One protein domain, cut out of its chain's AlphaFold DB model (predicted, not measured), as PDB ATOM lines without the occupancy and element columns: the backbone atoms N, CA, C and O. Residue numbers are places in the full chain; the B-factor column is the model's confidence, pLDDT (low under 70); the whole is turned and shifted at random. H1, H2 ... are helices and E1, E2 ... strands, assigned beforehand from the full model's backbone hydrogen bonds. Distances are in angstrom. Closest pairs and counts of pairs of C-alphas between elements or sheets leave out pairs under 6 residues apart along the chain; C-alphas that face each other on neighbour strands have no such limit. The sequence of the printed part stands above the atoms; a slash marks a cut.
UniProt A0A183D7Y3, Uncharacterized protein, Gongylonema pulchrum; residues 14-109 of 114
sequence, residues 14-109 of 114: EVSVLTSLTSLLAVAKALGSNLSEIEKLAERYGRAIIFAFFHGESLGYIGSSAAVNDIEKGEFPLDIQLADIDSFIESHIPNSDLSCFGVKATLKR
ATOM      1  N   GLU A  14      51.355  88.879  42.731       52.09
ATOM      2  CA  GLU A  14      51.363  88.831  41.257       52.09
ATOM      3  C   GLU A  14      52.274  89.884  40.619       52.09
ATOM      4  O   GLU A  14      52.871  89.636  39.570       52.09
ATOM      5  N   VAL A  15      52.427  91.050  41.258       56.56
ATOM      6  CA  VAL A  15      53.159  92.187  40.681       56.56
ATOM      7  C   VAL A  15      54.628  91.846  40.450       56.56
ATOM      8  O   VAL A  15      55.190  92.216  39.422       56.56
ATOM      9  N   SER A  16      55.260  91.106  41.360       57.56
ATOM     10  CA  SER A  16      56.686  90.797  41.241       57.56
ATOM     11  C   SER A  16      56.967  89.723  40.193       57.56
ATOM     12  O   SER A  16      57.861  89.880  39.362       57.56
ATOM     13  N   VAL A  17      56.132  88.681  40.127       62.38
ATOM     14  CA  VAL A  17      56.230  87.654  39.078       62.38
ATOM     15  C   VAL A  17      56.056  88.280  37.695       62.38
ATOM     16  O   VAL A  17      56.871  88.044  36.798       62.38
ATOM     17  N   LEU A  18      55.037  89.135  37.534       67.06
ATOM     18  CA  LEU A  18      54.812  89.860  36.285       67.06
ATOM     19  C   LEU A  18      55.965  90.805  35.955       67.06
ATOM     20  O   LEU A  18      56.347  90.908  34.792       67.06
ATOM     21  N   THR A  19      56.526  91.497  36.945       69.50
ATOM     22  CA  THR A  19      57.618  92.454  36.721       69.50
ATOM     23  C   THR A  19      58.895  91.741  36.273       69.50
ATOM     24  O   THR A  19      59.554  92.201  35.344       69.50
ATOM     25  N   SER A  20      59.223  90.583  36.858       68.25
ATOM     26  CA  SER A  20      60.400  89.791  36.459       68.25
ATOM     27  C   SER A  20      60.232  89.254  35.037       68.25
ATOM     28  O   SER A  20      61.103  89.433  34.181       68.25
ATOM     29  N   LEU A  21      59.051  88.707  34.736       74.62
ATOM     30  CA  LEU A  21      58.713  88.222  33.400       74.62
ATOM     31  C   LEU A  21      58.742  89.343  32.351       74.62
ATOM     32  O   LEU A  21      59.368  89.198  31.304       74.62
ATOM     33  N   THR A  22      58.089  90.473  32.624       78.50
ATOM     34  CA  THR A  22      58.046  91.614  31.695       78.50
ATOM     35  C   THR A  22      59.417  92.251  31.508       78.50
ATOM     36  O   THR A  22      59.741  92.630  30.385       78.50
ATOM     37  N   SER A  23      60.255  92.297  32.547       80.50
ATOM     38  CA  SER A  23      61.656  92.712  32.444       80.50
ATOM     39  C   SER A  23      62.444  91.788  31.512       80.50
ATOM     40  O   SER A  23      63.078  92.264  30.568       80.50
ATOM     41  N   LEU A  24      62.346  90.463  31.687       78.62
ATOM     42  CA  LEU A  24      63.078  89.523  30.835       78.62
ATOM     43  C   LEU A  24      62.592  89.567  29.380       78.62
ATOM     44  O   LEU A  24      63.405  89.542  28.456       78.62
ATOM     45  N   LEU A  25      61.283  89.721  29.167       82.25
ATOM     46  CA  LEU A  25      60.706  89.934  27.838       82.25
ATOM     47  C   LEU A  25      61.147  91.268  27.222       82.25
ATOM     48  O   LEU A  25      61.423  91.326  26.025       82.25
ATOM     49  N   ALA A  26      61.253  92.338  28.014       84.44
ATOM     50  CA  ALA A  26      61.762  93.623  27.547       84.44
ATOM     51  C   ALA A  26      63.237  93.520  27.131       84.44
ATOM     52  O   ALA A  26      63.609  94.040  26.080       84.44
ATOM     53  N   VAL A  27      64.056  92.790  27.894       84.50
ATOM     54  CA  VAL A  27      65.448  92.484  27.533       84.50
ATOM     55  C   VAL A  27      65.505  91.660  26.248       84.50
ATOM     56  O   VAL A  27      66.244  92.019  25.331       84.50
ATOM     57  N   ALA A  28      64.698  90.602  26.131       82.94
ATOM     58  CA  ALA A  28      64.619  89.795  24.915       82.94
ATOM     59  C   ALA A  28      64.201  90.640  23.698       82.94
ATOM     60  O   ALA A  28      64.799  90.526  22.631       82.94
ATOM     61  N   LYS A  29      63.246  91.564  23.865       86.00
ATOM     62  CA  LYS A  29      62.813  92.502  22.819       86.00
ATOM     63  C   LYS A  29      63.907  93.503  22.434       86.00
ATOM     64  O   LYS A  29      64.083  93.785  21.249       86.00
ATOM     65  N   ALA A  30      64.645  94.038  23.404       86.25
ATOM     66  CA  ALA A  30      65.756  94.956  23.151       86.25
ATOM     67  C   ALA A  30      66.903  94.266  22.393       86.25
ATOM     68  O   ALA A  30      67.463  94.840  21.458       86.25
ATOM     69  N   LEU A  31      67.198  93.009  22.745       84.06
ATOM     70  CA  LEU A  31      68.165  92.176  22.027       84.06
ATOM     71  C   LEU A  31      67.668  91.831  20.619       84.06
ATOM     72  O   LEU A  31      68.411  91.999  19.659       84.06
ATOM     73  N   GLY A  32      66.396  91.449  20.475       83.56
ATOM     74  CA  GLY A  32      65.774  91.174  19.177       83.56
ATOM     75  C   GLY A  32      65.726  92.392  18.248       83.56
ATOM     76  O   GLY A  32      65.818  92.248  17.034       83.56
ATOM     77  N   SER A  33      65.672  93.608  18.800       87.56
ATOM     78  CA  SER A  33      65.760  94.846  18.007       87.56
ATOM     79  C   SER A  33      67.143  95.046  17.370       87.56
ATOM     80  O   SER A  33      67.264  95.781  16.396       87.56
ATOM     81  N   ASN A  34      68.174  94.374  17.892       86.81
ATOM     82  CA  ASN A  34      69.550  94.389  17.389       86.81
ATOM     83  C   ASN A  34      70.014  92.977  16.992       86.81
ATOM     84  O   ASN A  34      71.200  92.661  17.090       86.81
ATOM     85  N   LEU A  35      69.083  92.117  16.554       83.75
ATOM     86  CA  LEU A  35      69.336  90.688  16.346       83.75
ATOM     87  C   LEU A  35      70.544  90.429  15.436       83.75
ATOM     88  O   LEU A  35      71.395  89.629  15.793       83.75
ATOM     89  N   SER A  36      70.693  91.179  14.339       84.19
ATOM     90  CA  SER A  36      71.820  91.003  13.406       84.19
ATOM     91  C   SER A  36      73.193  91.259  14.044       84.19
ATOM     92  O   SER A  36      74.170  90.598  13.700       84.19
ATOM     93  N   GLU A  37      73.299  92.212  14.972       85.88
ATOM     94  CA  GLU A  37      74.546  92.477  15.702       85.88
ATOM     95  C   GLU A  37      74.808  91.378  16.737       85.88
ATOM     96  O   GLU A  37      75.929  90.886  16.861       85.88
ATOM     97  N   ILE A  38      73.759  90.955  17.448       82.88
ATOM     98  CA  ILE A  38      73.829  89.889  18.451       82.88
ATOM     99  C   ILE A  38      74.203  88.551  17.807       82.88
ATOM    100  O   ILE A  38      75.057  87.855  18.343       82.88
ATOM    101  N   GLU A  39      73.630  88.208  16.655       83.00
ATOM    102  CA  GLU A  39      73.949  86.995  15.892       83.00
ATOM    103  C   GLU A  39      75.399  87.008  15.410       83.00
ATOM    104  O   GLU A  39      76.119  86.035  15.609       83.00
ATOM    105  N   LYS A  40      75.891  88.138  14.887       84.88
ATOM    106  CA  LYS A  40      77.309  88.273  14.510       84.88
ATOM    107  C   LYS A  40      78.246  88.101  15.703       84.88
ATOM    108  O   LYS A  40      79.322  87.525  15.559       84.88
ATOM    109  N   LEU A  41      77.873  88.617  16.876       82.31
ATOM    110  CA  LEU A  41      78.639  88.417  18.110       82.31
ATOM    111  C   LEU A  41      78.563  86.958  18.576       82.31
ATOM    112  O   LEU A  41      79.579  86.397  18.984       82.31
ATOM    113  N   ALA A  42      77.388  86.342  18.491       81.00
ATOM    114  CA  ALA A  42      77.163  84.938  18.810       81.00
ATOM    115  C   ALA A  42      78.015  84.019  17.924       81.00
ATOM    116  O   ALA A  42      78.707  83.146  18.435       81.00
ATOM    117  N   GLU A  43      78.056  84.265  16.616       82.12
ATOM    118  CA  GLU A  43      78.909  83.535  15.676       82.12
ATOM    119  C   GLU A  43      80.393  83.805  15.930       82.12
ATOM    120  O   GLU A  43      81.174  82.868  16.073       82.12
ATOM    121  N   ARG A  44      80.793  85.079  16.064       83.06
ATOM    122  CA  ARG A  44      82.200  85.467  16.264       83.06
ATOM    123  C   ARG A  44      82.808  84.849  17.519       83.06
ATOM    124  O   ARG A  44      83.977  84.478  17.507       83.06
ATOM    125  N   TYR A  45      82.057  84.828  18.615       80.38
ATOM    126  CA  TYR A  45      82.542  84.311  19.893       80.38
ATOM    127  C   TYR A  45      82.158  82.851  20.129       80.38
ATOM    128  O   TYR A  45      82.514  82.321  21.179       80.38
ATOM    129  N   GLY A  46      81.422  82.228  19.202       79.06
ATOM    130  CA  GLY A  46      80.834  80.910  19.401       79.06
ATOM    131  C   GLY A  46      80.018  80.880  20.688       79.06
ATOM    132  O   GLY A  46      80.288  80.064  21.556       79.06
ATOM    133  N   ARG A  47      79.086  81.822  20.874       78.69
ATOM    134  CA  ARG A  47      78.248  81.900  22.074       78.69
ATOM    135  C   ARG A  47      76.769  81.966  21.741       78.69
ATOM    136  O   ARG A  47      76.391  82.670  20.819       78.69
ATOM    137  N   ALA A  48      75.931  81.293  22.518       80.31
ATOM    138  CA  ALA A  48      74.477  81.372  22.399       80.31
ATOM    139  C   ALA A  48      73.858  81.893  23.697       80.31
ATOM    140  O   ALA A  48      74.394  81.658  24.776       80.31
ATOM    141  N   ILE A  49      72.737  82.606  23.596       80.62
ATOM    142  CA  ILE A  49      71.979  83.087  24.755       80.62
ATOM    143  C   ILE A  49      70.721  82.234  24.876       80.62
ATOM    144  O   ILE A  49      69.926  82.182  23.941       80.62
ATOM    145  N   ILE A  50      70.520  81.620  26.038       80.50
ATOM    146  CA  ILE A  50      69.284  80.923  26.389       80.50
ATOM    147  C   ILE A  50      68.539  81.723  27.444       80.50
ATOM    148  O   ILE A  50      69.119  82.159  28.439       80.50
ATOM    149  N   PHE A  51      67.234  81.869  27.229       81.25
ATOM    150  CA  PHE A  51      66.290  82.349  28.228       81.25
ATOM    151  C   PHE A  51      65.540  81.147  28.797       81.25
ATOM    152  O   PHE A  51      64.877  80.431  28.051       81.25
ATOM    153  N   ALA A  52      65.643  80.935  30.107       75.19
ATOM    154  CA  ALA A  52      64.962  79.863  30.815       75.19
ATOM    155  C   ALA A  52      64.099  80.437  31.945       75.19
ATOM    156  O   ALA A  52      64.509  81.335  32.685       75.19
ATOM    157  N   PHE A  53      62.890  79.895  32.075       75.69
ATOM    158  CA  PHE A  53      61.958  80.222  33.145       75.69
ATOM    159  C   PHE A  53      61.668  78.950  33.926       75.69
ATOM    160  O   PHE A  53      60.993  78.054  33.421       75.69
ATOM    161  N   PHE A  54      62.158  78.876  35.159       74.69
ATOM    162  CA  PHE A  54      61.942  77.704  35.997       74.69
ATOM    163  C   PHE A  54      60.697  77.872  36.869       74.69
ATOM    164  O   PHE A  54      60.373  78.958  37.363       74.69
ATOM    165  N   HIS A  55      59.935  76.792  36.994       68.44
ATOM    166  CA  HIS A  55      58.750  76.666  37.839       68.44
ATOM    167  C   HIS A  55      59.106  75.787  39.043       68.44
ATOM    168  O   HIS A  55      59.960  74.923  38.936       68.44
ATOM    169  N   GLY A  56      58.510  76.014  40.205       67.56
ATOM    170  CA  GLY A  56      58.803  75.265  41.427       67.56
ATOM    171  C   GLY A  56      60.011  75.774  42.208       67.56
ATOM    172  O   GLY A  56      60.462  75.110  43.139       67.56
ATOM    173  N   GLU A  57      60.536  76.953  41.877       71.81
ATOM    174  CA  GLU A  57      61.712  77.500  42.565       71.81
ATOM    175  C   GLU A  57      61.420  77.859  44.026       71.81
ATOM    176  O   GLU A  57      62.221  77.571  44.912       71.81
ATOM    177  N   SER A  58      60.215  78.369  44.306       64.69
ATOM    178  CA  SER A  58      59.745  78.627  45.674       64.69
ATOM    179  C   SER A  58      59.490  77.347  46.489       64.69
ATOM    180  O   SER A  58      59.314  77.438  47.702       64.69
ATOM    181  N   LEU A  59      59.460  76.171  45.853       65.62
ATOM    182  CA  LEU A  59      59.260  74.862  46.488       65.62
ATOM    183  C   LEU A  59      60.568  74.057  46.582       65.62
ATOM    184  O   LEU A  59      60.544  72.830  46.660       65.62
ATOM    185  N   GLY A  60      61.711  74.749  46.584       70.25
ATOM    186  CA  GLY A  60      63.030  74.134  46.713       70.25
ATOM    187  C   GLY A  60      63.685  73.802  45.377       70.25
ATOM    188  O   GLY A  60      64.275  72.734  45.255       70.25
ATOM    189  N   TYR A  61      63.613  74.715  44.399       73.06
ATOM    190  CA  TYR A  61      64.365  74.605  43.135       73.06
ATOM    191  C   TYR A  61      63.971  73.398  42.270       73.06
ATOM    192  O   TYR A  61      64.814  72.813  41.589       73.06
ATOM    193  N   ILE A  62      62.700  72.982  42.300       78.00
ATOM    194  CA  ILE A  62      62.260  71.756  41.612       78.00
ATOM    195  C   ILE A  62      62.456  71.868  40.093       78.00
ATOM    196  O   ILE A  62      62.912  70.914  39.465       78.00
ATOM    197  N   GLY A  63      62.152  73.022  39.492       76.19
ATOM    198  CA  GLY A  63      62.266  73.208  38.044       76.19
ATOM    199  C   GLY A  63      63.701  73.331  37.566       76.19
ATOM    200  O   GLY A  63      64.067  72.689  36.584       76.19
ATOM    201  N   SER A  64      64.519  74.127  38.252       79.62
ATOM    202  CA  SER A  64      65.937  74.272  37.918       79.62
ATOM    203  C   SER A  64      66.704  72.968  38.151       79.62
ATOM    204  O   SER A  64      67.514  72.588  37.308       79.62
ATOM    205  N   SER A  65      66.386  72.216  39.211       83.06
ATOM    206  CA  SER A  65      66.980  70.892  39.463       83.06
ATOM    207  C   SER A  65      66.572  69.859  38.413       83.06
ATOM    208  O   SER A  65      67.415  69.086  37.964       83.06
ATOM    209  N   ALA A  66      65.302  69.853  37.990       84.94
ATOM    210  CA  ALA A  66      64.838  68.983  36.910       84.94
ATOM    211  C   ALA A  66      65.568  69.295  35.596       84.94
ATOM    212  O   ALA A  66      66.090  68.389  34.960       84.94
ATOM    213  N   ALA A  67      65.708  70.577  35.248       84.50
ATOM    214  CA  ALA A  67      66.426  70.977  34.044       84.50
ATOM    215  C   ALA A  67      67.910  70.578  34.071       84.50
ATOM    216  O   ALA A  67      68.425  70.095  33.068       84.50
ATOM    217  N   VAL A  68      68.595  70.736  35.209       86.31
ATOM    218  CA  VAL A  68      69.981  70.262  35.369       86.31
ATOM    219  C   VAL A  68      70.055  68.746  35.203       86.31
ATOM    220  O   VAL A  68      70.895  68.262  34.452       86.31
ATOM    221  N   ASN A  69      69.148  68.004  35.841       87.62
ATOM    222  CA  ASN A  69      69.079  66.552  35.709       87.62
ATOM    223  C   ASN A  69      68.853  66.112  34.248       87.62
ATOM    224  O   ASN A  69      69.460  65.140  33.805       87.62
ATOM    225  N   ASP A  70      68.004  66.816  33.503       87.00
ATOM    226  CA  ASP A  70      67.721  66.498  32.101       87.00
ATOM    227  C   ASP A  70      68.937  66.793  31.210       87.00
ATOM    228  O   ASP A  70      69.224  66.031  30.288       87.00
ATOM    229  N   ILE A  71      69.698  67.853  31.511       87.62
ATOM    230  CA  ILE A  71      70.966  68.167  30.835       87.62
ATOM    231  C   ILE A  71      72.011  67.082  31.125       87.62
ATOM    232  O   ILE A  71      72.660  66.591  30.206       87.62
ATOM    233  N   GLU A  72      72.158  66.657  32.383       88.19
ATOM    234  CA  GLU A  72      73.109  65.601  32.764       88.19
ATOM    235  C   GLU A  72      72.780  64.246  32.127       88.19
ATOM    236  O   GLU A  72      73.684  63.475  31.803       88.19
ATOM    237  N   LYS A  73      71.491  63.955  31.934       89.88
ATOM    238  CA  LYS A  73      71.019  62.720  31.293       89.88
ATOM    239  C   LYS A  73      70.978  62.795  29.767       89.88
ATOM    240  O   LYS A  73      70.753  61.766  29.135       89.88
ATOM    241  N   GLY A  74      71.184  63.975  29.177       86.44
ATOM    242  CA  GLY A  74      71.008  64.197  27.739       86.44
ATOM    243  C   GLY A  74      69.549  64.081  27.274       86.44
ATOM    244  O   GLY A  74      69.294  63.827  26.102       86.44
ATOM    245  N   GLU A  75      68.590  64.230  28.191       88.50
ATOM    246  CA  GLU A  75      67.147  64.248  27.905       88.50
ATOM    247  C   GLU A  75      66.640  65.671  27.623       88.50
ATOM    248  O   GLU A  75      65.504  65.867  27.185       88.50
ATOM    249  N   PHE A  76      67.489  66.678  27.848       84.88
ATOM    250  CA  PHE A  76      67.168  68.061  27.543       84.88
ATOM    251  C   PHE A  76      67.025  68.270  26.018       84.88
ATOM    252  O   PHE A  76      67.856  67.784  25.253       84.88
ATOM    253  N   PRO A  77      66.011  69.021  25.534       79.50
ATOM    254  CA  PRO A  77      65.760  69.187  24.095       79.50
ATOM    255  C   PRO A  77      66.886  69.862  23.301       79.50
ATOM    256  O   PRO A  77      66.890  69.809  22.071       79.50
ATOM    257  N   LEU A  78      67.794  70.555  23.989       80.88
ATOM    258  CA  LEU A  78      68.996  71.129  23.397       80.88
ATOM    259  C   LEU A  78      70.180  70.226  23.732       80.88
ATOM    260  O   LEU A  78      70.360  69.867  24.893       80.88
ATOM    261  N   ASP A  79      70.996  69.921  22.725       81.69
ATOM    262  CA  ASP A  79      72.265  69.216  22.909       81.69
ATOM    263  C   ASP A  79      73.277  70.165  23.562       81.69
ATOM    264  O   ASP A  79      73.982  70.924  22.894       81.69
ATOM    265  N   ILE A  80      73.232  70.214  24.891       81.44
ATOM    266  CA  ILE A  80      74.094  71.034  25.738       81.44
ATOM    267  C   ILE A  80      74.594  70.187  26.897       81.44
ATOM    268  O   ILE A  80      73.860  69.370  27.447       81.44
ATOM    269  N   GLN A  81      75.830  70.426  27.311       84.38
ATOM    270  CA  GLN A  81      76.379  69.893  28.549       84.38
ATOM    271  C   GLN A  81      76.518  71.023  29.569       84.38
ATOM    272  O   GLN A  81      76.669  72.193  29.217       84.38
ATOM    273  N   LEU A  82      76.536  70.687  30.862       80.31
ATOM    274  CA  LEU A  82      76.766  71.688  31.915       80.31
ATOM    275  C   LEU A  82      78.092  72.444  31.723       80.31
ATOM    276  O   LEU A  82      78.177  73.626  32.044       80.31
ATOM    277  N   ALA A  83      79.105  71.783  31.153       81.44
ATOM    278  CA  ALA A  83      80.400  72.383  30.836       81.44
ATOM    279  C   ALA A  83      80.339  73.449  29.725       81.44
ATOM    280  O   ALA A  83      81.246  74.275  29.627       81.44
ATOM    281  N   ASP A  84      79.282  73.451  28.908       80.94
ATOM    282  CA  ASP A  84      79.101  74.439  27.845       80.94
ATOM    283  C   ASP A  84      78.563  75.770  28.390       80.94
ATOM    284  O   ASP A  84      78.620  76.786  27.698       80.94
ATOM    285  N   ILE A  85      78.043  75.805  29.623       80.44
ATOM    286  CA  ILE A  85      77.489  77.014  30.240       80.44
ATOM    287  C   ILE A  85      78.637  77.883  30.777       80.44
ATOM    288  O   ILE A  85      79.247  77.583  31.798       80.44
ATOM    289  N   ASP A  86      78.906  78.998  30.098       79.81
ATOM    290  CA  ASP A  86      79.996  79.932  30.422       79.81
ATOM    291  C   ASP A  86      79.580  80.958  31.487       79.81
ATOM    292  O   ASP A  86      80.376  81.384  32.322       79.81
ATOM    293  N   SER A  87      78.312  81.375  31.471       76.69
ATOM    294  CA  SER A  87      77.770  82.298  32.471       76.69
ATOM    295  C   SER A  87      76.282  82.085  32.708       76.69
ATOM    296  O   SER A  87      75.532  81.766  31.785       76.69
ATOM    297  N   PHE A  88      75.869  82.320  33.952       77.06
ATOM    298  CA  PHE A  88      74.491  82.241  34.418       77.06
ATOM    299  C   PHE A  88      74.120  83.568  35.080       77.06
ATOM    300  O   PHE A  88      74.795  84.021  36.004       77.06
ATOM    301  N   ILE A  89      73.069  84.212  34.580       76.62
ATOM    302  CA  ILE A  89      72.556  85.477  35.103       76.62
ATOM    303  C   ILE A  89      71.141  85.237  35.604       76.62
ATOM    304  O   ILE A  89      70.271  84.813  34.845       76.62
ATOM    305  N   GLU A  90      70.915  85.567  36.868       72.50
ATOM    306  CA  GLU A  90      69.620  85.457  37.525       72.50
ATOM    307  C   GLU A  90      69.028  86.847  37.772       72.50
ATOM    308  O   GLU A  90      69.726  87.765  38.212       72.50
ATOM    309  N   SER A  91      67.735  87.014  37.491       64.44
ATOM    310  CA  SER A  91      66.989  88.211  37.881       64.44
ATOM    311  C   SER A  91      66.175  87.942  39.145       64.44
ATOM    312  O   SER A  91      65.236  87.150  39.119       64.44
ATOM    313  N   HIS A  92      66.526  88.634  40.232       61.66
ATOM    314  CA  HIS A  92      65.795  88.629  41.498       61.66
ATOM    315  C   HIS A  92      65.163  90.006  41.749       61.66
ATOM    316  O   HIS A  92      65.840  91.029  41.610       61.66
ATOM    317  N   ILE A  93      63.881  90.054  42.130       56.69
ATOM    318  CA  ILE A  93      63.195  91.309  42.472       56.69
ATOM    319  C   ILE A  93      63.161  91.476  43.998       56.69
ATOM    320  O   ILE A  93      62.500  90.692  44.674       56.69
ATOM    321  N   PRO A  94      63.811  92.515  44.554       43.00
ATOM    322  CA  PRO A  94      64.111  92.614  45.986       43.00
ATOM    323  C   PRO A  94      62.933  93.011  46.901       43.00
ATOM    324  O   PRO A  94      63.174  93.443  48.020       43.00
ATOM    325  N   ASN A  95      61.668  92.917  46.469       40.75
ATOM    326  CA  ASN A  95      60.521  93.431  47.247       40.75
ATOM    327  C   ASN A  95      59.265  92.544  47.243       40.75
ATOM    328  O   ASN A  95      58.155  93.018  47.478       40.75
ATOM    329  N   SER A  96      59.415  91.248  47.009       42.38
ATOM    330  CA  SER A  96      58.331  90.295  47.228       42.38
ATOM    331  C   SER A  96      58.905  89.017  47.794       42.38
ATOM    332  O   SER A  96      59.891  88.524  47.251       42.38
ATOM    333  N   ASP A  97      58.223  88.413  48.762       40.31
ATOM    334  CA  ASP A  97      58.466  87.040  49.235       40.31
ATOM    335  C   ASP A  97      58.375  85.963  48.123       40.31
ATOM    336  O   ASP A  97      58.455  84.769  48.393       40.31
ATOM    337  N   LEU A  98      58.210  86.363  46.858       43.12
ATOM    338  CA  LEU A  98      58.192  85.508  45.684       43.12
ATOM    339  C   LEU A  98      59.488  85.650  44.884       43.12
ATOM    340  O   LEU A  98      59.702  86.616  44.149       43.12
ATOM    341  N   SER A  99      60.331  84.630  44.984       40.03
ATOM    342  CA  SER A  99      61.500  84.438  44.139       40.03
ATOM    343  C   SER A  99      61.064  83.941  42.754       40.03
ATOM    344  O   SER A  99      60.872  82.754  42.501       40.03
ATOM    345  N   CYS A 100      60.846  84.866  41.821       41.53
ATOM    346  CA  CYS A 100      60.643  84.511  40.417       41.53
ATOM    347  C   CYS A 100      61.956  84.577  39.647       41.53
ATOM    348  O   CYS A 100      62.385  85.647  39.218       41.53
ATOM    349  N   PHE A 101      62.547  83.395  39.468       45.72
ATOM    350  CA  PHE A 101      63.808  83.156  38.779       45.72
ATOM    351  C   PHE A 101      63.628  83.230  37.260       45.72
ATOM    352  O   PHE A 101      63.011  82.360  36.635       45.72
ATOM    353  N   GLY A 102      64.181  84.281  36.662       42.41
ATOM    354  CA  GLY A 102      64.496  84.325  35.238       42.41
ATOM    355  C   GLY A 102      65.982  84.049  35.067       42.41
ATOM    356  O   GLY A 102      66.801  84.812  35.578       42.41
ATOM    357  N   VAL A 103      66.318  82.963  34.376       45.59
ATOM    358  CA  VAL A 103      67.698  82.532  34.162       45.59
ATOM    359  C   VAL A 103      68.104  82.828  32.727       45.59
ATOM    360  O   VAL A 103      67.456  82.393  31.774       45.59
ATOM    361  N   LYS A 104      69.212  83.548  32.567       43.06
ATOM    362  CA  LYS A 104      69.898  83.744  31.293       43.06
ATOM    363  C   LYS A 104      71.216  82.980  31.328       43.06
ATOM    364  O   LYS A 104      72.116  83.350  32.077       43.06
ATOM    365  N   ALA A 105      71.336  81.949  30.502       49.53
ATOM    366  CA  ALA A 105      72.579  81.207  30.331       49.53
ATOM    367  C   ALA A 105      73.264  81.630  29.026       49.53
ATOM    368  O   ALA A 105      72.606  81.750  27.988       49.53
ATOM    369  N   THR A 106      74.575  81.865  29.071       51.50
ATOM    370  CA  THR A 106      75.397  82.006  27.864       51.50
ATOM    371  C   THR A 106      76.151  80.702  27.653       51.50
ATOM    372  O   THR A 106      76.945  80.321  28.507       51.50
ATOM    373  N   LEU A 107      75.908  80.026  26.537       51.12
ATOM    374  CA  LEU A 107      76.610  78.798  26.167       51.12
ATOM    375  C   LEU A 107      77.807  79.110  25.284       51.12
ATOM    376  O   LEU A 107      77.697  79.984  24.427       51.12
ATOM    377  N   LYS A 108      78.902  78.362  25.426       48.88
ATOM    378  CA  LYS A 108      79.907  78.195  24.378       48.88
ATOM    379  C   LYS A 108      79.403  77.169  23.373       48.88
ATOM    380  O   LYS A 108      79.075  76.043  23.712       48.88
ATOM    381  N   ARG A 109      79.368  77.563  22.110       48.50
ATOM    382  CA  ARG A 109      79.132  76.683  20.978       48.50
ATOM    383  C   ARG A 109      80.433  75.919  20.739       48.50
ATOM    384  O   ARG A 109      81.341  76.442  20.100       48.50
TER     385      ARG A 109
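What this domain is: This is residues 14 to 109 of the 114 residues of an uncharacterized protein of Gongylonema pulchrum (UniProt A0A183D7Y3). A small twisted sheet, E1 - E3 - E2, is covered on one face by the long helix H1, with H2 beside E1 and H3 only grazing the sheet. The 96 printed residues run H1 H2 E1 H3 E2 E3, class mixed, sheet antiparallel. The whole is flat, 41 by 35 by 18 A, and only just compact, close to loose, with radius of gyration 14.6 A.

Where its parts are: H1, residues 14 to 32, begins at C-alpha 14 (51.363, 88.831, 41.257) and spans 26.5 A. H2 is residues 35 to 45, E1 47 to 53, H3 62 to 73, E2 85 to 91, and E3 102 to 108, ending at C-alpha 108 (79.907, 78.195, 24.378).

How they stand to each other: Within hydrogen-bond range are N 50 and O 105, 2.9 A, between E1 and E3, and N 89 and O 104, 2.8 A, between hairpin strands E2 and E3. H1 runs along E3, at 3 degrees on the local plane; the closest C-alphas, Ser 20 and Gly 102, are 6.9 A apart. In each helix every O i to N i+4 pair is within range.

The domain as a whole: The printed part has no cut; link H3 to E2 is long. Residues 91 to 109 are under pLDDT 70.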